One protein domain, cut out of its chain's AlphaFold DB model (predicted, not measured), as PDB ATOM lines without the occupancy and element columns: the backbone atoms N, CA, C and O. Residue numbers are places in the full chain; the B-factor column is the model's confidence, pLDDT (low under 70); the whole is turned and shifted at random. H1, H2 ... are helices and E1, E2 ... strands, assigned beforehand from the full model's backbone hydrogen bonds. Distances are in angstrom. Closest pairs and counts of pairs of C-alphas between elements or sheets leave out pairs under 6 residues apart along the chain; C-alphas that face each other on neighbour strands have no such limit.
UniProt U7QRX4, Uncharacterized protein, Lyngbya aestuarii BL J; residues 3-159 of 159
ATOM      1  N   VAL A   3      67.156  77.624 -91.614       88.88
ATOM      2  CA  VAL A   3      68.459  78.289 -91.620       88.88
ATOM      3  C   VAL A   3      68.377  79.432 -92.633       88.88
ATOM      4  O   VAL A   3      68.256  79.168 -93.832       88.88
ATOM      5  N   PRO A   4      68.423  80.706 -92.209       87.50
ATOM      6  CA  PRO A   4      68.466  81.821 -93.143       87.50
ATOM      7  C   PRO A   4      69.777  81.814 -93.939       87.50
ATOM      8  O   PRO A   4      70.785  81.257 -93.508       87.50
ATOM      9  N   SER A   5      69.790  82.490 -95.089       87.38
ATOM     10  CA  SER A   5      71.032  82.734 -95.830       87.38
ATOM     11  C   SER A   5      72.049  83.445 -94.933       87.38
ATOM     12  O   SER A   5      71.792  84.546 -94.449       87.38
ATOM     13  N   THR A   6      73.198  82.809 -94.717       88.06
ATOM     14  CA  THR A   6      74.216  83.241 -93.753       88.06
ATOM     15  C   THR A   6      75.624  82.963 -94.279       88.06
ATOM     16  O   THR A   6      75.818  82.120 -95.153       88.06
ATOM     17  N   SER A   7      76.619  83.686 -93.756       89.50
ATOM     18  CA  SER A   7      78.041  83.381 -93.963       89.50
ATOM     19  C   SER A   7      78.591  82.369 -92.955       89.50
ATOM     20  O   SER A   7      79.726  81.925 -93.114       89.50
ATOM     21  N   ALA A   8      77.817  82.031 -91.918       91.69
ATOM     22  CA  ALA A   8      78.169  81.001 -90.951       91.69
ATOM     23  C   ALA A   8      78.298  79.637 -91.638       91.69
ATOM     24  O   ALA A   8      77.491  79.279 -92.496       91.69
ATOM     25  N   THR A   9      79.310  78.867 -91.247       91.38
ATOM     26  CA  THR A   9      79.586  77.543 -91.821       91.38
ATOM     27  C   THR A   9      79.174  76.402 -90.908       91.38
ATOM     28  O   THR A   9      79.225  75.250 -91.326       91.38
ATOM     29  N   GLU A  10      78.781  76.697 -89.672       93.62
ATOM     30  CA  GLU A  10      78.455  75.689 -88.672       93.62
ATOM     31  C   GLU A  10      77.188  76.057 -87.899       93.62
ATOM     32  O   GLU A  10      76.867  77.230 -87.695       93.62
ATOM     33  N   ALA A  11      76.481  75.029 -87.444       94.62
ATOM     34  CA  ALA A  11      75.425  75.126 -86.450       94.62
ATOM     35  C   ALA A  11      75.638  74.084 -85.354       94.62
ATOM     36  O   ALA A  11      76.254  73.044 -85.584       94.62
ATOM     37  N   GLU A  12      75.094  74.339 -84.173       95.62
ATOM     38  CA  GLU A  12      75.054  73.397 -83.063       95.62
ATOM     39  C   GLU A  12      73.604  73.116 -82.673       95.62
ATOM     40  O   GLU A  12      72.802  74.035 -82.528       95.62
ATOM     41  N   PHE A  13      73.279  71.840 -82.502       96.00
ATOM     42  CA  PHE A  13      72.034  71.383 -81.911       96.00
ATOM     43  C   PHE A  13      72.319  70.805 -80.534       96.00
ATOM     44  O   PHE A  13      73.256  70.022 -80.360       96.00
ATOM     45  N   LEU A  14      71.477  71.163 -79.579       95.31
ATOM     46  CA  LEU A  14      71.462  70.639 -78.228       95.31
ATOM     47  C   LEU A  14      70.043  70.164 -77.931       95.31
ATOM     48  O   LEU A  14      69.090  70.888 -78.192       95.31
ATOM     49  N   LEU A  15      69.913  68.976 -77.357       95.75
ATOM     50  CA  LEU A  15      68.680  68.455 -76.786       95.75
ATOM     51  C   LEU A  15      68.989  67.985 -75.374       95.75
ATOM     52  O   LEU A  15      69.897  67.180 -75.183       95.75
ATOM     53  N   ARG A  16      68.236  68.460 -74.391       95.62
ATOM     54  CA  ARG A  16      68.436  68.084 -72.994       95.62
ATOM     55  C   ARG A  16      67.123  67.888 -72.269       95.62
ATOM     56  O   ARG A  16      66.107  68.459 -72.661       95.62
ATOM     57  N   ASP A  17      67.146  67.112 -71.198       93.81
ATOM     58  CA  ASP A  17      66.038  67.148 -70.250       93.81
ATOM     59  C   ASP A  17      66.185  68.319 -69.251       93.81
ATOM     60  O   ASP A  17      67.270  68.894 -69.121       93.81
ATOM     61  N   PRO A  18      65.107  68.704 -68.541       87.56
ATOM     62  CA  PRO A  18      65.143  69.819 -67.593       87.56
ATOM     63  C   PRO A  18      66.094  69.619 -66.404       87.56
ATOM     64  O   PRO A  18      66.470  70.594 -65.757       87.56
ATOM     65  N   ASN A  19      66.463  68.372 -66.098       88.44
ATOM     66  CA  ASN A  19      67.325  68.037 -64.964       88.44
ATOM     67  C   ASN A  19      68.813  67.986 -65.351       88.44
ATOM     68  O   ASN A  19      69.669  68.031 -64.470       88.44
ATOM     69  N   GLY A  20      69.123  67.926 -66.650       81.81
ATOM     70  CA  GLY A  20      70.470  67.737 -67.186       81.81
ATOM     71  C   GLY A  20      70.958  66.284 -67.175       81.81
ATOM     72  O   GLY A  20      72.135  66.050 -67.438       81.81
ATOM     73  N   ASP A  21      70.087  65.312 -66.887       87.38
ATOM     74  CA  ASP A  21      70.440  63.883 -66.853       87.38
ATOM     75  C   ASP A  21      70.531  63.288 -68.267       87.38
ATOM     76  O   ASP A  21      71.225  62.298 -68.508       87.38
ATOM     77  N   TYR A  22      69.834  63.916 -69.214       89.88
ATOM     78  CA  TYR A  22      69.917  63.634 -70.636       89.88
ATOM     79  C   TYR A  22      70.497  64.845 -71.360       89.88
ATOM     80  O   TYR A  22      69.931  65.935 -71.279       89.88
ATOM     81  N   GLU A  23      71.566  64.641 -72.127       93.31
ATOM     82  CA  GLU A  23      72.079  65.622 -73.081       93.31
ATOM     83  C   GLU A  23      72.508  64.916 -74.374       93.31
ATOM     84  O   GLU A  23      73.239  63.924 -74.362       93.31
ATOM     85  N   TYR A  24      72.059  65.453 -75.501       94.00
ATOM     86  CA  TYR A  24      72.590  65.176 -76.825       94.00
ATOM     87  C   TYR A  24      73.040  66.490 -77.451       94.00
ATOM     88  O   TYR A  24      72.281  67.457 -77.487       94.00
ATOM     89  N   ARG A  25      74.263  66.514 -77.981       94.50
ATOM     90  CA  ARG A  25      74.825  67.665 -78.685       94.50
ATOM     91  C   ARG A  25      75.446  67.210 -79.993       94.50
ATOM     92  O   ARG A  25      76.193  66.237 -80.010       94.50
ATOM     93  N   ALA A  26      75.178  67.946 -81.063       93.31
ATOM     94  CA  ALA A  26      75.778  67.710 -82.367       93.31
ATOM     95  C   ALA A  26      76.082  69.022 -83.081       93.31
ATOM     96  O   ALA A  26      75.333  69.991 -82.968       93.31
ATOM     97  N   ARG A  27      77.171  69.037 -83.852       93.19
ATOM     98  CA  ARG A  27      77.503  70.137 -84.759       93.19
ATOM     99  C   ARG A  27      77.266  69.729 -86.195       93.19
ATOM    100  O   ARG A  27      77.527  68.590 -86.562       93.19
ATOM    101  N   TYR A  28      76.815  70.668 -87.007       90.38
ATOM    102  CA  TYR A  28      76.499  70.451 -88.410       90.38
ATOM    103  C   TYR A  28      77.219  71.475 -89.269       90.38
ATOM    104  O   TYR A  28      77.221  72.663 -88.947       90.38
ATOM    105  N   THR A  29      77.773  71.029 -90.392       90.56
ATOM    106  CA  THR A  29      78.243  71.941 -91.438       90.56
ATOM    107  C   THR A  29      77.035  72.534 -92.151       90.56
ATOM    108  O   THR A  29      76.209  71.793 -92.684       90.56
ATOM    109  N   LEU A  30      76.930  73.861 -92.173       88.44
ATOM    110  CA  LEU A  30      75.849  74.553 -92.856       88.44
ATOM    111  C   LEU A  30      76.137  74.716 -94.358       88.44
ATOM    112  O   LEU A  30      77.263  75.036 -94.756       88.44
ATOM    113  N   PRO A  31      75.115  74.544 -95.207       81.12
ATOM    114  CA  PRO A  31      75.196  74.848 -96.626       81.12
ATOM    115  C   PRO A  31      75.218  76.368 -96.850       81.12
ATOM    116  O   PRO A  31      74.715  77.149 -96.047       81.12
ATOM    117  N   LYS A  32      75.763  76.807 -97.992       78.38
ATOM    118  CA  LYS A  32      75.834  78.243 -98.341       78.38
ATOM    119  C   LYS A  32      74.476  78.863 -98.687       78.38
ATOM    120  O   LYS A  32      74.356  80.084 -98.751       78.38
ATOM    121  N   THR A  33      73.480  78.038 -98.992       82.50
ATOM    122  CA  THR A  33      72.125  78.464 -99.353       82.50
ATOM    123  C   THR A  33      71.198  78.309 -98.155       82.50
ATOM    124  O   THR A  33      71.187  77.241 -97.550       82.50
ATOM    125  N   GLY A  34      70.408  79.342 -97.849       86.38
ATOM    126  CA  GLY A  34      69.363  79.268 -96.827       86.38
ATOM    127  C   GLY A  34      68.183  78.371 -97.226       86.38
ATOM    128  O   GLY A  34      67.984  78.079 -98.407       86.38
ATOM    129  N   GLY A  35      67.412  77.938 -96.227       87.31
ATOM    130  CA  GLY A  35      66.303  76.994 -96.358       87.31
ATOM    131  C   GLY A  35      66.134  76.097 -95.126       87.31
ATOM    132  O   GLY A  35      66.598  76.417 -94.036       87.31
ATOM    133  N   ILE A  36      65.438  74.975 -95.277       85.88
ATOM    134  CA  ILE A  36      65.087  74.061 -94.184       85.88
ATOM    135  C   ILE A  36      66.033  72.859 -94.174       85.88
ATOM    136  O   ILE A  36      66.188  72.185 -95.187       85.88
ATOM    137  N   ILE A  37      66.605  72.548 -93.013       86.19
ATOM    138  CA  ILE A  37      67.458  71.379 -92.776       86.19
ATOM    139  C   ILE A  37      66.755  70.340 -91.895       86.19
ATOM    140  O   ILE A  37      65.950  70.680 -91.013       86.19
ATOM    141  N   LYS A  38      67.115  69.071 -92.089       85.50
ATOM    142  CA  LYS A  38      66.719  67.959 -91.222       85.50
ATOM    143  C   LYS A  38      67.779  67.726 -90.143       85.50
ATOM    144  O   LYS A  38      68.965  67.644 -90.449       85.50
ATOM    145  N   VAL A  39      67.327  67.598 -88.898       86.44
ATOM    146  CA  VAL A  39      68.138  67.200 -87.741       86.44
ATOM    147  C   VAL A  39      67.578  65.873 -87.249       86.44
ATOM    148  O   VAL A  39      66.377  65.772 -87.006       86.44
ATOM    149  N   GLU A  40      68.430  64.860 -87.138       85.12
ATOM    150  CA  GLU A  40      68.061  63.535 -86.636       85.12
ATOM    151  C   GLU A  40      68.923  63.187 -85.425       85.12
ATOM    152  O   GLU A  40      70.122  63.486 -85.395       85.12
ATOM    153  N   LEU A  41      68.302  62.544 -84.437       87.44
ATOM    154  CA  LEU A  41      69.027  61.880 -83.361       87.44
ATOM    155  C   LEU A  41      69.526  60.527 -83.887       87.44
ATOM    156  O   LEU A  41      68.751  59.818 -84.527       87.44
ATOM    157  N   PRO A  42      70.793  60.154 -83.648       87.12
ATOM    158  CA  PRO A  42      71.311  58.872 -84.095       87.12
ATOM    159  C   PRO A  42      70.675  57.727 -83.298       87.12
ATOM    160  O   PRO A  42      70.451  57.861 -82.098       87.12
ATOM    161  N   ASP A  43      70.493  56.565 -83.929       84.38
ATOM    162  CA  ASP A  43      69.947  55.360 -83.275       84.38
ATOM    163  C   ASP A  43      70.791  54.879 -82.078       84.38
ATOM    164  O   ASP A  43      70.320  54.121 -81.234       84.38
ATOM    165  N   SER A  44      72.058  55.304 -81.998       85.06
ATOM    166  CA  SER A  44      72.950  55.026 -80.868       85.06
ATOM    167  C   SER A  44      72.640  55.854 -79.620       85.06
ATOM    168  O   SER A  44      73.188  55.569 -78.555       85.06
ATOM    169  N   GLN A  45      71.835  56.910 -79.743       87.00
ATOM    170  CA  GLN A  45      71.459  57.760 -78.623       87.00
ATOM    171  C   GLN A  45      70.438  57.040 -77.735       87.00
ATOM    172  O   GLN A  45      69.594  56.282 -78.212       87.00
ATOM    173  N   THR A  46      70.489  57.306 -76.426       88.31
ATOM    174  CA  THR A  46      69.456  56.804 -75.511       88.31
ATOM    175  C   THR A  46      68.081  57.310 -75.978       88.31
ATOM    176  O   THR A  46      67.947  58.515 -76.235       88.31
ATOM    177  N   PRO A  47      67.071  56.432 -76.120       90.31
ATOM    178  CA  PRO A  47      65.729  56.849 -76.505       90.31
ATOM    179  C   PRO A  47      65.151  57.867 -75.525       90.31
ATOM    180  O   PRO A  47      65.426  57.816 -74.328       90.31
ATOM    181  N   LEU A  48      64.322  58.774 -76.036       92.31
ATOM    182  CA  LEU A  48      63.597  59.719 -75.195       92.31
ATOM    183  C   LEU A  48      62.488  58.996 -74.422       92.31
ATOM    184  O   LEU A  48      61.743  58.196 -74.985       92.31
ATOM    185  N   ASP A  49      62.345  59.330 -73.144       92.69
ATOM    186  CA  ASP A  49      61.207  58.900 -72.333       92.69
ATOM    187  C   ASP A  49      59.880  59.463 -72.868       92.69
ATOM    188  O   ASP A  49      59.741  60.663 -73.128       92.69
ATOM    189  N   VAL A  50      58.872  58.595 -72.969       93.31
ATOM    190  CA  VAL A  50      57.506  58.971 -73.360       93.31
ATOM    191  C   VAL A  50      56.903  59.931 -72.331       93.31
ATOM    192  O   VAL A  50      56.997  59.714 -71.125       93.31
ATOM    193  N   GLY A  51      56.262  60.998 -72.810       91.81
ATOM    194  CA  GLY A  51      55.571  61.984 -71.974       91.81
ATOM    195  C   GLY A  51      56.482  62.991 -71.262       91.81
ATOM    196  O   GLY A  51      55.974  63.973 -70.713       91.81
ATOM    197  N   LYS A  52      57.805  62.798 -71.308       93.56
ATOM    198  CA  LYS A  52      58.793  63.713 -70.730       93.56
ATOM    199  C   LYS A  52      59.079  64.872 -71.688       93.56
ATOM    200  O   LYS A  52      59.209  64.673 -72.894       93.56
ATOM    201  N   ASP A  53      59.148  66.079 -71.136       93.62
ATOM    202  CA  ASP A  53      59.551  67.282 -71.864       93.62
ATOM    203  C   ASP A  53      61.075  67.329 -72.006       93.62
ATOM    204  O   ASP A  53      61.801  67.076 -71.044       93.62
ATOM    205  N   TYR A  54      61.544  67.682 -73.198       95.44
ATOM    206  CA  TYR A  54      62.943  67.957 -73.506       95.44
ATOM    207  C   TYR A  54      63.057  69.345 -74.124       95.44
ATOM    208  O   TYR A  54      62.236  69.736 -74.954       95.44
ATOM    209  N   GLU A  55      64.088  70.084 -73.742       95.81
ATOM    210  CA  GLU A  55      64.426  71.373 -74.329       95.81
ATOM    211  C   GLU A  55      65.425  71.163 -75.456       95.81
ATOM    212  O   GLU A  55      66.459  70.518 -75.263       95.81
ATOM    213  N   TRP A  56      65.141  71.739 -76.616       95.44
ATOM    214  CA  TRP A  56      66.102  71.818 -77.700       95.44
ATOM    215  C   TRP A  56      66.558  73.258 -77.923       95.44
ATOM    216  O   TRP A  56      65.808  74.214 -77.727       95.44
ATOM    217  N   MET A  57      67.804  73.393 -78.359       95.62
ATOM    218  CA  MET A  57      68.411  74.631 -78.825       95.62
ATOM    219  C   MET A  57      69.099  74.353 -80.157       95.62
ATOM    220  O   MET A  57      69.786  73.345 -80.313       95.62
ATOM    221  N   PHE A  58      68.936  75.265 -81.107       95.50
ATOM    222  CA  PHE A  58      69.657  75.263 -82.369       95.50
ATOM    223  C   PHE A  58      70.334  76.617 -82.558       95.50
ATOM    224  O   PHE A  58      69.661  77.642 -82.615       95.50
ATOM    225  N   ALA A  59      71.663  76.621 -82.629       96.06
ATOM    226  CA  ALA A  59      72.474  77.828 -82.707       96.06
ATOM    227  C   ALA A  59      73.292  77.849 -84.000       96.06
ATOM    228  O   ALA A  59      74.141  76.984 -84.211       96.06
ATOM    229  N   ILE A  60      73.075  78.852 -84.850       95.12
ATOM    230  CA  ILE A  60      73.940  79.148 -85.998       95.12
ATOM    231  C   ILE A  60      75.179  79.873 -85.475       95.12
ATOM    232  O   ILE A  60      75.063  80.940 -84.872       95.12
ATOM    233  N   ILE A  61      76.351  79.289 -85.722       94.88
ATOM    234  CA  ILE A  61      77.635  79.752 -85.192       94.88
ATOM    235  C   ILE A  61      78.161  80.875 -86.085       94.88
ATOM    236  O   ILE A  61      78.802  80.627 -87.109       94.88
ATOM    237  N   CYS A  62      77.870  82.121 -85.718       91.50
ATOM    238  CA  CYS A  62      78.276  83.284 -86.512       91.50
ATOM    239  C   CYS A  62      79.775  83.591 -86.378       91.50
ATOM    240  O   CYS A  62      80.402  84.042 -87.336       91.50
ATOM    241  N   ASP A  63      80.333  83.356 -85.192       90.06
ATOM    242  CA  ASP A  63      81.737  83.576 -84.859       90.06
ATOM    243  C   ASP A  63      82.155  82.538 -83.808       90.06
ATOM    244  O   ASP A  63      81.638  82.516 -82.695       90.06
ATOM    245  N   ALA A  64      83.055  81.629 -84.186       87.31
ATOM    246  CA  ALA A  64      83.459  80.520 -83.327       87.31
ATOM    247  C   ALA A  64      84.288  80.970 -82.111       87.31
ATOM    248  O   ALA A  64      84.273  80.279 -81.091       87.31
ATOM    249  N   ASP A  65      84.964  82.121 -82.203       88.88
ATOM    250  CA  ASP A  65      85.761  82.692 -81.115       88.88
ATOM    251  C   ASP A  65      84.889  83.526 -80.159       88.88
ATOM    252  O   ASP A  65      85.206  83.650 -78.974       88.88
ATOM    253  N   SER A  66      83.768  84.068 -80.657       89.94
ATOM    254  CA  SER A  66      82.812  84.866 -79.883       89.94
ATOM    255  C   SER A  66      81.358  84.546 -80.246       89.94
ATOM    256  O   SER A  66      80.786  85.064 -81.203       89.94
ATOM    257  N   ARG A  67      80.726  83.705 -79.423       90.56
ATOM    258  CA  ARG A  67      79.361  83.179 -79.628       90.56
ATOM    259  C   ARG A  67      78.234  84.151 -79.234       90.56
ATOM    260  O   ARG A  67      77.065  83.784 -79.227       90.56
ATOM    261  N   ASP A  68      78.552  85.400 -78.900       91.44
ATOM    262  CA  ASP A  68      77.585  86.433 -78.492       91.44
ATOM    263  C   ASP A  68      76.643  86.875 -79.626       91.44
ATOM    264  O   ASP A  68      75.602  87.480 -79.373       91.44
ATOM    265  N   ARG A  69      77.004  86.561 -80.876       90.19
ATOM    266  CA  ARG A  69      76.258  86.927 -82.090       90.19
ATOM    267  C   ARG A  69      75.560  85.755 -82.767       90.19
ATOM    268  O   ARG A  69      75.137  85.884 -83.918       90.19
ATOM    269  N   ASP A  70      75.476  84.613 -82.099       93.88
ATOM    270  CA  ASP A  70      74.753  83.474 -82.646       93.88
ATOM    271  C   ASP A  70      73.284  83.799 -82.882       93.88
ATOM    272  O   ASP A  70      72.645  84.528 -82.121       93.88
ATOM    273  N   ILE A  71      72.730  83.175 -83.914       92.50
ATOM    274  CA  ILE A  71      71.284  83.134 -84.110       92.50
ATOM    275  C   ILE A  71      70.799  81.853 -83.445       92.50
ATOM    276  O   ILE A  71      71.200  80.763 -83.854       92.50
ATOM    277  N   VAL A  72      69.976  81.994 -82.408       93.94
ATOM    278  CA  VAL A  72      69.557  80.883 -81.551       93.94
ATOM    279  C   VAL A  72      68.044  80.735 -81.578       93.94
ATOM    280  O   VAL A  72      67.327  81.661 -81.202       93.94
ATOM    281  N   ASP A  73      67.589  79.541 -81.944       92.88
ATOM    282  CA  ASP A  73      66.215  79.090 -81.755       92.88
ATOM    283  C   ASP A  73      66.158  78.087 -80.603       92.88
ATOM    284  O   ASP A  73      67.064  77.268 -80.419       92.88
ATOM    285  N   VAL A  74      65.073  78.132 -79.836       94.06
ATOM    286  CA  VAL A  74      64.817  77.208 -78.728       94.06
ATOM    287  C   VAL A  74      63.384  76.707 -78.776       94.06
ATOM    288  O   VAL A  74      62.486  77.392 -79.270       94.06
ATOM    289  N   GLY A  75      63.152  75.533 -78.206       91.94
ATOM    290  CA  GLY A  75      61.807  75.013 -78.041       91.94
ATOM    291  C   GLY A  75      61.754  73.788 -77.151       91.94
ATOM    292  O   GLY A  75      62.756  73.341 -76.594       91.94
ATOM    293  N   THR A  76      60.551  73.243 -77.028       92.44
ATOM    294  CA  THR A  76      60.287  72.032 -76.256       92.44
ATOM    295  C   THR A  76      59.764  70.951 -77.186       92.44
ATOM    296  O   THR A  76      58.973  71.220 -78.091       92.44
ATOM    297  N   ILE A  77      60.208  69.720 -76.964       92.06
ATOM    298  CA  ILE A  77      59.705  68.532 -77.642       92.06
ATOM    299  C   ILE A  77      59.352  67.467 -76.609       92.06
ATOM    300  O   ILE A  77      59.954  67.379 -75.541       92.06
ATOM    301  N   LYS A  78      58.353  66.655 -76.937       91.50
ATOM    302  CA  LYS A  78      57.863  65.566 -76.102       91.50
ATOM    303  C   LYS A  78      57.575  64.372 -76.982       91.50
ATOM    304  O   LYS A  78      56.928  64.519 -78.017       91.50
ATOM    305  N   LEU A  79      58.021  63.197 -76.554       90.69
ATOM    306  CA  LEU A  79      57.635  61.961 -77.214       90.69
ATOM    307  C   LEU A  79      56.194  61.616 -76.819       90.69
ATOM    308  O   LEU A  79      55.923  61.267 -75.668       90.69
ATOM    309  N   THR A  80      55.268  61.754 -77.767       91.06
ATOM    310  CA  THR A  80      53.836  61.508 -77.553       91.06
ATOM    311  C   THR A  80      53.542  60.014 -77.445       91.06
ATOM    312  O   THR A  80      53.964  59.217 -78.285       91.06
ATOM    313  N   GLU A  81      52.770  59.625 -76.431       92.62
ATOM    314  CA  GLU A  81      52.274  58.256 -76.318       92.62
ATOM    315  C   GLU A  81      51.172  57.999 -77.351       92.62
ATOM    316  O   GLU A  81      50.124  58.643 -77.343       92.62
ATOM    317  N   LEU A  82      51.402  57.029 -78.236       93.38
ATOM    318  CA  LEU A  82      50.418  56.589 -79.220       93.38
ATOM    319  C   LEU A  82      49.610  55.399 -78.697       93.38
ATOM    320  O   LEU A  82      50.178  54.396 -78.250       93.38
ATOM    321  N   SER A  83      48.287  55.459 -78.854       96.06
ATOM    322  CA  SER A  83      47.410  54.307 -78.625       96.06
ATOM    323  C   SER A  83      47.701  53.169 -79.620       96.06
ATOM    324  O   SER A  83      48.209  53.420 -80.719       96.06
ATOM    325  N   PRO A  84      47.341  51.909 -79.303       96.62
ATOM    326  CA  PRO A  84      47.532  50.784 -80.223       96.62
ATOM    327  C   PRO A  84      46.886  51.006 -81.598       96.62
ATOM    328  O   PRO A  84      47.471  50.654 -82.621       96.62
ATOM    329  N   THR A  85      45.710  51.639 -81.628       97.06
ATOM    330  CA  THR A  85      45.006  51.974 -82.871       97.06
ATOM    331  C   THR A  85      45.788  52.989 -83.698       97.06
ATOM    332  O   THR A  85      45.997  52.758 -84.885       97.06
ATOM    333  N   GLN A  86      46.275  54.071 -83.081       96.44
ATOM    334  CA  GLN A  86      47.060  55.092 -83.786       96.44
ATOM    335  C   GLN A  86      48.366  54.515 -84.340       96.44
ATOM    336  O   GLN A  86      48.703  54.780 -85.490       96.44
ATOM    337  N   LYS A  87      49.066  53.670 -83.566       95.56
ATOM    338  CA  LYS A  87      50.262  52.953 -84.047       95.56
ATOM    339  C   LYS A  87      49.938  52.112 -85.280       95.56
ATOM    340  O   LYS A  87      50.558  52.289 -86.319       95.56
ATOM    341  N   SER A  88      48.892  51.286 -85.203       96.94
ATOM    342  CA  SER A  88      48.468  50.455 -86.335       96.94
ATOM    343  C   SER A  88      48.087  51.279 -87.570       96.94
ATOM    344  O   SER A  88      48.358  50.843 -88.687       96.94
ATOM    345  N   GLN A  89      47.445  52.438 -87.394       96.81
ATOM    346  CA  GLN A  89      47.089  53.331 -88.500       96.81
ATOM    347  C   GLN A  89      48.334  53.949 -89.144       96.81
ATOM    348  O   GLN A  89      48.427  53.975 -90.368       96.81
ATOM    349  N   LEU A  90      49.305  54.397 -88.343       96.06
ATOM    350  CA  LEU A  90      50.566  54.958 -88.835       96.06
ATOM    351  C   LEU A  90      51.414  53.908 -89.565       96.06
ATOM    352  O   LEU A  90      51.926  54.190 -90.650       96.06
ATOM    353  N   ASP A  91      51.515  52.696 -89.020       95.06
ATOM    354  CA  ASP A  91      52.313  51.607 -89.596       95.06
ATOM    355  C   ASP A  91      51.807  51.198 -90.986       95.06
ATOM    356  O   ASP A  91      52.602  50.959 -91.895       95.06
ATOM    357  N   GLN A  92      50.484  51.169 -91.170       95.56
ATOM    358  CA  GLN A  92      49.834  50.778 -92.426       95.56
ATOM    359  C   GLN A  92      49.673  51.930 -93.424       95.56
ATOM    360  O   GLN A  92      49.367  51.689 -94.591       95.56
ATOM    361  N   ALA A  93      49.828  53.180 -92.982       94.25
ATOM    362  CA  ALA A  93      49.619  54.337 -93.834       94.25
ATOM    363  C   ALA A  93      50.750  54.509 -94.854       94.25
ATOM    364  O   ALA A  93      51.935  54.500 -94.511       94.25
ATOM    365  N   GLU A  94      50.359  54.779 -96.100       90.94
ATOM    366  CA  GLU A  94      51.255  55.336 -97.111       90.94
ATOM    367  C   GLU A  94      51.879  56.646 -96.607       90.94
ATOM    368  O   GLU A  94      51.232  57.375 -95.848       90.94
ATOM    369  N   PRO A  95      53.097  57.012 -97.040       87.19
ATOM    370  CA  PRO A  95      53.842  58.118 -96.441       87.19
ATOM    371  C   PRO A  95      53.075  59.445 -96.344       87.19
ATOM    372  O   PRO A  95      53.131  60.113 -95.314       87.19
ATOM    373  N   LEU A  96      52.340  59.833 -97.397       85.25
ATOM    374  CA  LEU A  96      51.558  61.074 -97.386       85.25
ATOM    375  C   LEU A  96      50.445  61.007 -96.336       85.25
ATOM    376  O   LEU A  96      50.256  61.942 -95.562       85.25
ATOM    377  N   LYS A  97      49.758  59.860 -96.263       89.12
ATOM    378  CA  LYS A  97      48.707  59.644 -95.274       89.12
ATOM    379  C   LYS A  97      49.273  59.591 -93.857       89.12
ATOM    380  O   LYS A  97      48.639  60.083 -92.931       89.12
ATOM    381  N   ARG A  98      50.473  59.036 -93.683       92.69
ATOM    382  CA  ARG A  98      51.179  59.004 -92.400       92.69
ATOM    383  C   ARG A  98      51.448  60.416 -91.879       92.69
ATOM    384  O   ARG A  98      51.203  60.673 -90.707       92.69
ATOM    385  N   ALA A  99      51.874  61.338 -92.744       88.62
ATOM    386  CA  ALA A  99      52.045  62.738 -92.363       88.62
ATOM    387  C   ALA A  99      50.730  63.408 -91.930       88.62
ATOM    388  O   ALA A  99      50.707  64.102 -90.915       88.62
ATOM    389  N   GLU A 100      49.634  63.176 -92.660       87.12
ATOM    390  CA  GLU A 100      48.306  63.683 -92.279       87.12
ATOM    391  C   GLU A 100      47.862  63.152 -90.910       87.12
ATOM    392  O   GLU A 100      47.350  63.912 -90.096       87.12
ATOM    393  N   LEU A 101      48.082  61.860 -90.640       92.69
ATOM    394  CA  LEU A 101      47.743  61.243 -89.356       92.69
ATOM    395  C   LEU A 101      48.576  61.826 -88.209       92.69
ATOM    396  O   LEU A 101      48.029  62.109 -87.149       92.69
ATOM    397  N   TYR A 102      49.878  62.054 -88.412       92.38
ATOM    398  CA  TYR A 102      50.697  62.738 -87.409       92.38
ATOM    399  C   TYR A 102      50.150  64.129 -87.083       92.38
ATOM    400  O   TYR A 102      50.038  64.472 -85.907       92.38
ATOM    401  N   ALA A 103      49.754  64.901 -88.099       88.00
ATOM    402  CA  ALA A 103      49.142  66.210 -87.898       88.00
ATOM    403  C   ALA A 103      47.804  66.112 -87.145       88.00
ATOM    404  O   ALA A 103      47.587  66.851 -86.187       88.00
ATOM    405  N   GLU A 104      46.943  65.156 -87.512       89.50
ATOM    406  CA  GLU A 104      45.664  64.883 -86.837       89.50
ATOM    407  C   GLU A 104      45.855  64.517 -85.356       89.50
ATOM    408  O   GLU A 104      45.063  64.915 -84.502       89.50
ATOM    409  N   TYR A 105      46.929  63.796 -85.029       92.19
ATOM    410  CA  TYR A 105      47.272  63.425 -83.654       92.19
ATOM    411  C   TYR A 105      48.040  64.515 -82.891       92.19
ATOM    412  O   TYR A 105      48.439  64.288 -81.749       92.19
ATOM    413  N   GLY A 106      48.272  65.684 -83.497       88.06
ATOM    414  CA  GLY A 106      49.025  66.784 -82.888       88.06
ATOM    415  C   GLY A 106      50.536  66.537 -82.793       88.06
ATOM    416  O   GLY A 106      51.234  67.237 -82.062       88.06
ATOM    417  N   ILE A 107      51.068  65.557 -83.528       90.19
ATOM    418  CA  ILE A 107      52.492  65.199 -83.559       90.19
ATOM    419  C   ILE A 107      53.166  65.970 -84.697       90.19
ATOM    420  O   ILE A 107      53.560  65.435 -85.732       90.19
ATOM    421  N   TRP A 108      53.231  67.285 -84.508       85.44
ATOM    422  CA  TRP A 108      53.564  68.227 -85.571       85.44
ATOM    423  C   TRP A 108      54.961  68.026 -86.179       85.44
ATOM    424  O   TRP A 108      55.128  68.071 -87.399       85.44
ATOM    425  N   HIS A 109      55.968  67.769 -85.341       86.31
ATOM    426  CA  HIS A 109      57.351  67.589 -85.789       86.31
ATOM    427  C   HIS A 109      57.486  66.398 -86.750       86.31
ATOM    428  O   HIS A 109      58.107  66.530 -87.807       86.31
ATOM    429  N   ASP A 110      56.845  65.272 -86.435       88.50
ATOM    430  CA  ASP A 110      56.819  64.074 -87.275       88.50
ATOM    431  C   ASP A 110      56.032  64.287 -88.570       88.50
ATOM    432  O   ASP A 110      56.446  63.802 -89.628       88.50
ATOM    433  N   ALA A 111      54.935  65.051 -88.527       88.25
ATOM    434  CA  ALA A 111      54.174  65.411 -89.723       88.25
ATOM    435  C   ALA A 111      55.051  66.184 -90.723       88.25
ATOM    436  O   ALA A 111      55.194  65.771 -91.879       88.25
ATOM    437  N   VAL A 112      55.711  67.252 -90.261       85.69
ATOM    438  CA  VAL A 112      56.604  68.076 -91.092       85.69
ATOM    439  C   VAL A 112      57.817  67.272 -91.564       85.69
ATOM    440  O   VAL A 112      58.154  67.313 -92.745       85.69
ATOM    441  N   ALA A 113      58.455  66.488 -90.691       86.88
ATOM    442  CA  ALA A 113      59.606  65.665 -91.066       86.88
ATOM    443  C   ALA A 113      59.254  64.595 -92.120       86.88
ATOM    444  O   ALA A 113      60.039  64.340 -93.042       86.88
ATOM    445  N   THR A 114      58.064  63.995 -92.018       86.81
ATOM    446  CA  THR A 114      57.566  63.009 -92.988       86.81
ATOM    447  C   THR A 114      57.327  63.658 -94.351       86.81
ATOM    448  O   THR A 114      57.794  63.135 -95.365       86.81
ATOM    449  N   LEU A 115      56.666  64.821 -94.399       83.94
ATOM    450  CA  LEU A 115      56.450  65.531 -95.664       83.94
ATOM    451  C   LEU A 115      57.752  66.048 -96.280       83.94
ATOM    452  O   LEU A 115      57.922  65.936 -97.491       83.94
ATOM    453  N   ALA A 116      58.693  66.535 -95.466       83.19
ATOM    454  CA  ALA A 116      60.008  66.949 -95.946       83.19
ATOM    455  C   ALA A 116      60.735  65.780 -96.632       83.19
ATOM    456  O   ALA A 116      61.262  65.912 -97.736       83.19
ATOM    457  N   THR A 117      60.690  64.593 -96.019       83.88
ATOM    458  CA  THR A 117      61.269  63.366 -96.593       83.88
ATOM    459  C   THR A 117      60.587  62.976 -97.911       83.88
ATOM    460  O   THR A 117      61.256  62.545 -98.856       83.88
ATOM    461  N   LEU A 118      59.266  63.156 -98.011       81.44
ATOM    462  CA  LEU A 118      58.501  62.872 -99.228       81.44
ATOM    463  C   LEU A 118      58.818  63.819-100.371       81.44
ATOM    464  O   LEU A 118      59.088  63.354-101.476       81.44
ATOM    465  N   GLN A 119      58.817  65.123-100.099       78.75
ATOM    466  CA  GLN A 119      59.167  66.146-101.077       78.75
ATOM    467  C   GLN A 119      60.565  65.892-101.652       78.75
ATOM    468  O   GLN A 119      60.808  66.116-102.835       78.75
ATOM    469  N   CYS A 120      61.453  65.349-100.824       78.44
ATOM    470  CA  CYS A 120      62.794  64.972-101.220       78.44
ATOM    471  C   CYS A 120      62.906  63.679-102.028       78.44
ATOM    472  O   CYS A 120      63.684  63.610-102.978       78.44
ATOM    473  N   SER A 121      62.133  62.656-101.670       75.50
ATOM    474  CA  SER A 121      62.189  61.350-102.340       75.50
ATOM    475  C   SER A 121      61.396  61.326-103.649       75.50
ATOM    476  O   SER A 121      61.711  60.559-104.556       75.50
ATOM    477  N   ASN A 122      60.344  62.142-103.749       72.25
ATOM    478  CA  ASN A 122      59.474  62.221-104.913       72.25
ATOM    479  C   ASN A 122      58.833  63.618-104.996       72.25
ATOM    480  O   ASN A 122      57.707  63.796-104.520       72.25
ATOM    481  N   PRO A 123      59.524  64.609-105.593       68.06
ATOM    482  CA  PRO A 123      58.979  65.948-105.772       68.06
ATOM    483  C   PRO A 123      57.850  65.904-106.809       68.06
ATOM    484  O   PRO A 123      58.050  66.121-108.003       68.06
ATOM    485  N   ASN A 124      56.644  65.584-106.349       69.12
ATOM    486  CA  ASN A 124      55.425  65.594-107.145       69.12
ATOM    487  C   ASN A 124      54.462  66.678-106.637       69.12
ATOM    488  O   ASN A 124      54.534  67.118-105.490       69.12
ATOM    489  N   ASN A 125      53.527  67.104-107.487       70.75
ATOM    490  CA  ASN A 125      52.619  68.209-107.162       70.75
ATOM    491  C   ASN A 125      51.748  67.945-105.921       70.75
ATOM    492  O   ASN A 125      51.356  68.892-105.246       70.75
ATOM    493  N   GLN A 126      51.440  66.680-105.612       72.44
ATOM    494  CA  GLN A 126      50.564  66.335-104.493       72.44
ATOM    495  C   GLN A 126      51.267  66.493-103.140       72.44
ATOM    496  O   GLN A 126      50.714  67.127-102.249       72.44
ATOM    497  N   SER A 127      52.498  65.990-103.001       71.31
ATOM    498  CA  SER A 127      53.304  66.188-101.785       71.31
ATOM    499  C   SER A 127      53.575  67.671-101.516       71.31
ATOM    500  O   SER A 127      53.465  68.107-100.375       71.31
ATOM    501  N   LEU A 128      53.831  68.463-102.564       72.12
ATOM    502  CA  LEU A 128      54.010  69.912-102.462       72.12
ATOM    503  C   LEU A 128      52.727  70.637-102.020       72.12
ATOM    504  O   LEU A 128      52.788  71.550-101.197       72.12
ATOM    505  N   ALA A 129      51.568  70.239-102.551       76.06
ATOM    506  CA  ALA A 129      50.284  70.811-102.151       76.06
ATOM    507  C   ALA A 129      49.967  70.498-100.681       76.06
ATOM    508  O   ALA A 129      49.615  71.408 -99.935       76.06
ATOM    509  N   THR A 130      50.163  69.250-100.244       75.44
ATOM    510  CA  THR A 130      49.967  68.857 -98.840       75.44
ATOM    511  C   THR A 130      50.981  69.524 -97.911       75.44
ATOM    512  O   THR A 130      50.594  69.977 -96.843       75.44
ATOM    513  N   TRP A 131      52.249  69.649 -98.316       75.88
ATOM    514  CA  TRP A 131      53.273  70.423 -97.598       75.88
ATOM    515  C   TRP A 131      52.837  71.867 -97.376       75.88
ATOM    516  O   TRP A 131      52.819  72.347 -96.246       75.88
ATOM    517  N   THR A 132      52.423  72.530 -98.454       74.38
ATOM    518  CA  THR A 132      51.984  73.926 -98.407       74.38
ATOM    519  C   THR A 132      50.744  74.068 -97.527       74.38
ATOM    520  O   THR A 132      50.734  74.903 -96.633       74.38
ATOM    521  N   GLN A 133      49.733  73.213 -97.712       79.69
ATOM    522  CA  GLN A 133      48.501  73.245 -96.923       79.69
ATOM    523  C   GLN A 133      48.752  72.981 -95.436       79.69
ATOM    524  O   GLN A 133      48.167  73.666 -94.602       79.69
ATOM    525  N   LEU A 134      49.602  72.001 -95.110       76.38
ATOM    526  CA  LEU A 134      49.951  71.691 -93.731       76.38
ATOM    527  C   LEU A 134      50.638  72.903 -93.103       76.38
ATOM    528  O   LEU A 134      50.139  73.450 -92.133       76.38
ATOM    529  N   LEU A 135      51.729  73.402 -93.681       76.31
ATOM    530  CA  LEU A 135      52.459  74.524 -93.086       76.31
ATOM    531  C   LEU A 135      51.630  75.816 -93.011       76.31
ATOM    532  O   LEU A 135      51.836  76.606 -92.099       76.31
ATOM    533  N   GLN A 136      50.660  76.005 -93.907       79.81
ATOM    534  CA  GLN A 136      49.719  77.127 -93.862       79.81
ATOM    535  C   GLN A 136      48.603  76.976 -92.825       79.81
ATOM    536  O   GLN A 136      47.979  77.976 -92.470       79.81
ATOM    537  N   SER A 137      48.323  75.764 -92.330       76.75
ATOM    538  CA  SER A 137      47.332  75.587 -91.261       76.75
ATOM    539  C   SER A 137      47.814  76.161 -89.929       76.75
ATOM    540  O   SER A 137      46.994  76.485 -89.075       76.75
ATOM    541  N   GLU A 138      49.129  76.321 -89.775       71.88
ATOM    542  CA  GLU A 138      49.775  76.910 -88.610       71.88
ATOM    543  C   GLU A 138      50.335  78.298 -88.968       71.88
ATOM    544  O   GLU A 138      51.321  78.391 -89.700       71.88
ATOM    545  N   PRO A 139      49.772  79.406 -88.443       72.69
ATOM    546  CA  PRO A 139      50.155  80.765 -88.847       72.69
ATOM    547  C   PRO A 139      51.650  81.088 -88.715       72.69
ATOM    548  O   PRO A 139      52.179  81.916 -89.450       72.69
ATOM    549  N   ILE A 140      52.340  80.438 -87.775       65.00
ATOM    550  CA  ILE A 140      53.779  80.624 -87.537       65.00
ATOM    551  C   ILE A 140      54.622  79.991 -88.661       65.00
ATOM    552  O   ILE A 140      55.759  80.402 -88.890       65.00
ATOM    553  N   LEU A 141      54.076  79.010 -89.380       71.88
ATOM    554  CA  LEU A 141      54.813  78.166 -90.321       71.88
ATOM    555  C   LEU A 141      54.551  78.510 -91.790       71.88
ATOM    556  O   LEU A 141      55.312  78.077 -92.656       71.88
ATOM    557  N   ASP A 142      53.580  79.382 -92.065       73.25
ATOM    558  CA  ASP A 142      53.357  79.971 -93.392       73.25
ATOM    559  C   ASP A 142      54.642  80.619 -93.952       73.25
ATOM    560  O   ASP A 142      54.993  80.451 -95.120       73.25
ATOM    561  N   LEU A 143      55.434  81.254 -93.079       71.06
ATOM    562  CA  LEU A 143      56.696  81.913 -93.441       71.06
ATOM    563  C   LEU A 143      57.760  80.956 -93.996       71.06
ATOM    564  O   LEU A 143      58.634  81.381 -94.756       71.06
ATOM    565  N   ILE A 144      57.699  79.674 -93.622       72.19
ATOM    566  CA  ILE A 144      58.654  78.659 -94.076       72.19
ATOM    567  C   ILE A 144      58.070  77.726 -95.141       72.19
ATOM    568  O   ILE A 144      58.813  76.943 -95.725       72.19
ATOM    569  N   ALA A 145      56.776  77.842 -95.462       76.31
ATOM    570  CA  ALA A 145      56.089  76.949 -96.396       76.31
ATOM    571  C   ALA A 145      56.699  76.938 -97.806       76.31
ATOM    572  O   ALA A 145      56.678  75.917 -98.494       76.31
ATOM    573  N   THR A 146      57.285  78.062 -98.220       75.62
ATOM    574  CA  THR A 146      57.897  78.253 -99.544       75.62
ATOM    575  C   THR A 146      59.422  78.133 -99.543       75.62
ATOM    576  O   THR A 146      60.047  78.258-100.597       75.62
ATOM    577  N   GLN A 147      60.036  77.896 -98.379       80.25
ATOM    578  CA  GLN A 147      61.488  77.778 -98.273       80.25
ATOM    579  C   GLN A 147      61.960  76.439 -98.852       80.25
ATOM    580  O   GLN A 147      61.284  75.421 -98.685       80.25
ATOM    581  N   PRO A 148      63.121  76.404 -99.529       78.44
ATOM    582  CA  PRO A 148      63.642  75.162-100.073       78.44
ATOM    583  C   PRO A 148      64.081  74.226 -98.942       78.44
ATOM    584  O   PRO A 148      64.666  74.667 -97.952       78.44
ATOM    585  N   LEU A 149      63.861  72.924 -99.113       79.75
ATOM    586  CA  LEU A 149      64.552  71.906 -98.323       79.75
ATOM    587  C   LEU A 149      66.010  71.866 -98.789       79.75
ATOM    588  O   LEU A 149      66.277  71.582 -99.961       79.75
ATOM    589  N   ILE A 150      66.944  72.205 -97.902       73.44
ATOM    590  CA  ILE A 150      68.359  72.224 -98.251       73.44
ATOM    591  C   ILE A 150      68.904  70.814 -98.135       73.44
ATOM    592  O   ILE A 150      69.011  70.294 -97.030       73.44
ATOM    593  N   GLU A 151      69.280  70.264 -99.288       62.59
ATOM    594  CA  GLU A 151      69.759  68.896 -99.461       62.59
ATOM    595  C   GLU A 151      68.751  67.856 -98.959       62.59
ATOM    596  O   GLU A 151      68.343  67.801 -97.806       62.59
ATOM    597  N   CYS A 152      68.371  66.930 -99.827       66.31
ATOM    598  CA  CYS A 152      67.484  65.836 -99.442       66.31
ATOM    599  C   CYS A 152      68.122  64.780 -98.528       66.31
ATOM    600  O   CYS A 152      67.590  63.681 -98.380       66.31
ATOM    601  N   GLY A 153      69.260  65.115 -97.918       57.66
ATOM    602  CA  GLY A 153      69.954  64.330 -96.916       57.66
ATOM    603  C   GLY A 153      69.988  65.057 -95.574       57.66
ATOM    604  O   GLY A 153      69.990  66.282 -95.498       57.66
ATOM    605  N   THR A 154      70.036  64.284 -94.497       61.28
ATOM    606  CA  THR A 154      70.327  64.792 -93.154       61.28
ATOM    607  C   THR A 154      71.725  65.406 -93.148       61.28
ATOM    608  O   THR A 154      72.676  64.764 -93.612       61.28
ATOM    609  N   LEU A 155      71.874  66.626 -92.611       65.94
ATOM    610  CA  LEU A 155      73.207  67.171 -92.359       65.94
ATOM    611  C   LEU A 155      73.955  66.185 -91.463       65.94
ATOM    612  O   LEU A 155      73.456  65.780 -90.412       65.94
ATOM    613  N   LYS A 156      75.145  65.763 -91.884       64.44
ATOM    614  CA  LYS A 156      75.941  64.845 -91.073       64.44
ATOM    615  C   LYS A 156      76.493  65.601 -89.875       64.44
ATOM    616  O   LYS A 156      77.065  66.677 -90.038       64.44
ATOM    617  N   ALA A 157      76.310  65.019 -88.694       69.56
ATOM    618  CA  ALA A 157      76.945  65.525 -87.496       69.56
ATOM    619  C   ALA A 157      78.470  65.388 -87.638       69.56
ATOM    620  O   ALA A 157      78.981  64.317 -87.982       69.56
ATOM    621  N   ASN A 158      79.180  66.481 -87.388       71.12
ATOM    622  CA  ASN A 158      80.627  66.510 -87.253       71.12
ATOM    623  C   ASN A 158      80.946  66.047 -85.822       71.12
ATOM    624  O   ASN A 158      81.085  66.880 -84.928       71.12
ATOM    625  N   ASN A 159      80.929  64.732 -85.586       54.44
ATOM    626  CA  ASN A 159      81.325  64.151 -84.297       54.44
ATOM    627  C   ASN A 159      82.827  64.313 -84.048       54.44
ATOM    628  O   ASN A 159      83.602  64.115 -85.015       54.44
TER     629      ASN A 159
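AT A GLANCE: This is residues 3 to 159 of the 159 residues of an uncharacterized protein of Lyngbya aestuarii BL J (UniProt U7QRX4). A twisted sheet of two antiparallel hairpins, E1 with E2 and E3 with E4, forms one part, and a cluster of helices forms the other, with H2, H3 and H4 in an up-and-down bundle and H1 beside H2 at the far end. The helices do not cover the sheet; parts of the long unnamed stretches 30 to 52 and 138 to 159 run between the two parts. The 157 printed residues include four named strands and then four named helices, E1 E2 E3 E4 H1 H2 H3 H4; the sheet's order is E2 E1 E3 E4, antiparallel throughout. The class is mixed, with 77 residues, under half, in named elements. The whole is compact, with a radius of gyration of the C-alphas of 16.5 A and spans of 50 by 38 by 29 A.

IN THESE COORDINATES: E3, residues 53 to 61, is the longest strand at 25.7 A, and its C-alpha 53 is at (59.551, 67.282, -71.864). E4 is residues 71 to 78, 23.5 A. E1, residues 10 to 16, measures 20.1 A and begins at C-alpha 10, (78.455, 75.689, -88.672); E2, residues 23 to 29, measures 20.4 A. H1 is residues 84 to 92 and H2 residues 95 to 104. H3, residues 108 to 121, is the longest helix at 20.1 A. H4, residues 125 to 137, measures 18.3 A and ends at C-alpha 137, (47.332, 75.587, -91.261).

HOW THE PARTS SIT: E1 and E3 are antiparallel inner strands at 166 degrees, with N 14 and O 57 2.9 A apart, within hydrogen-bond range. The hairpin E1 and E2 has N 13 and O 26 at 2.8 A, and the hairpin E3 and E4 has N 56 and O 75 at 2.9 A, both within that range. E2 and E4 are the edge strands. H1, H2, H3 and H4 are not on the sheet. H2 and H3 touch, the closest C-alphas being those of Ala 99 and Ala 111, 4.3 A, at a shallow tilt of 17 degrees, opposite ways. H3 and H4 touch at Gln 119 and Ser 127, closest C-alphas 5.9 A apart. H2 and H4 are close but not clearly touching, their closest C-alphas, Leu 96 and Ser 127, 7.0 A apart. H1 touches H2, the closest C-alphas being those of Leu 90 and Arg 98, 5.4 A. Every O i to N i+4 pair is within hydrogen-bond range in H1, H2, H3 and H4.

THE WHOLE: The C-alphas farthest apart, those of Asp 65 and Thr 85, are 51.1 A apart. The printed part has no cut. The link from E2 to E3, 23 residues, is long. The mean pLDDT of the printed part is 85.7; residues 123 to 124, 140, 151 to 157 and 159 are under 70.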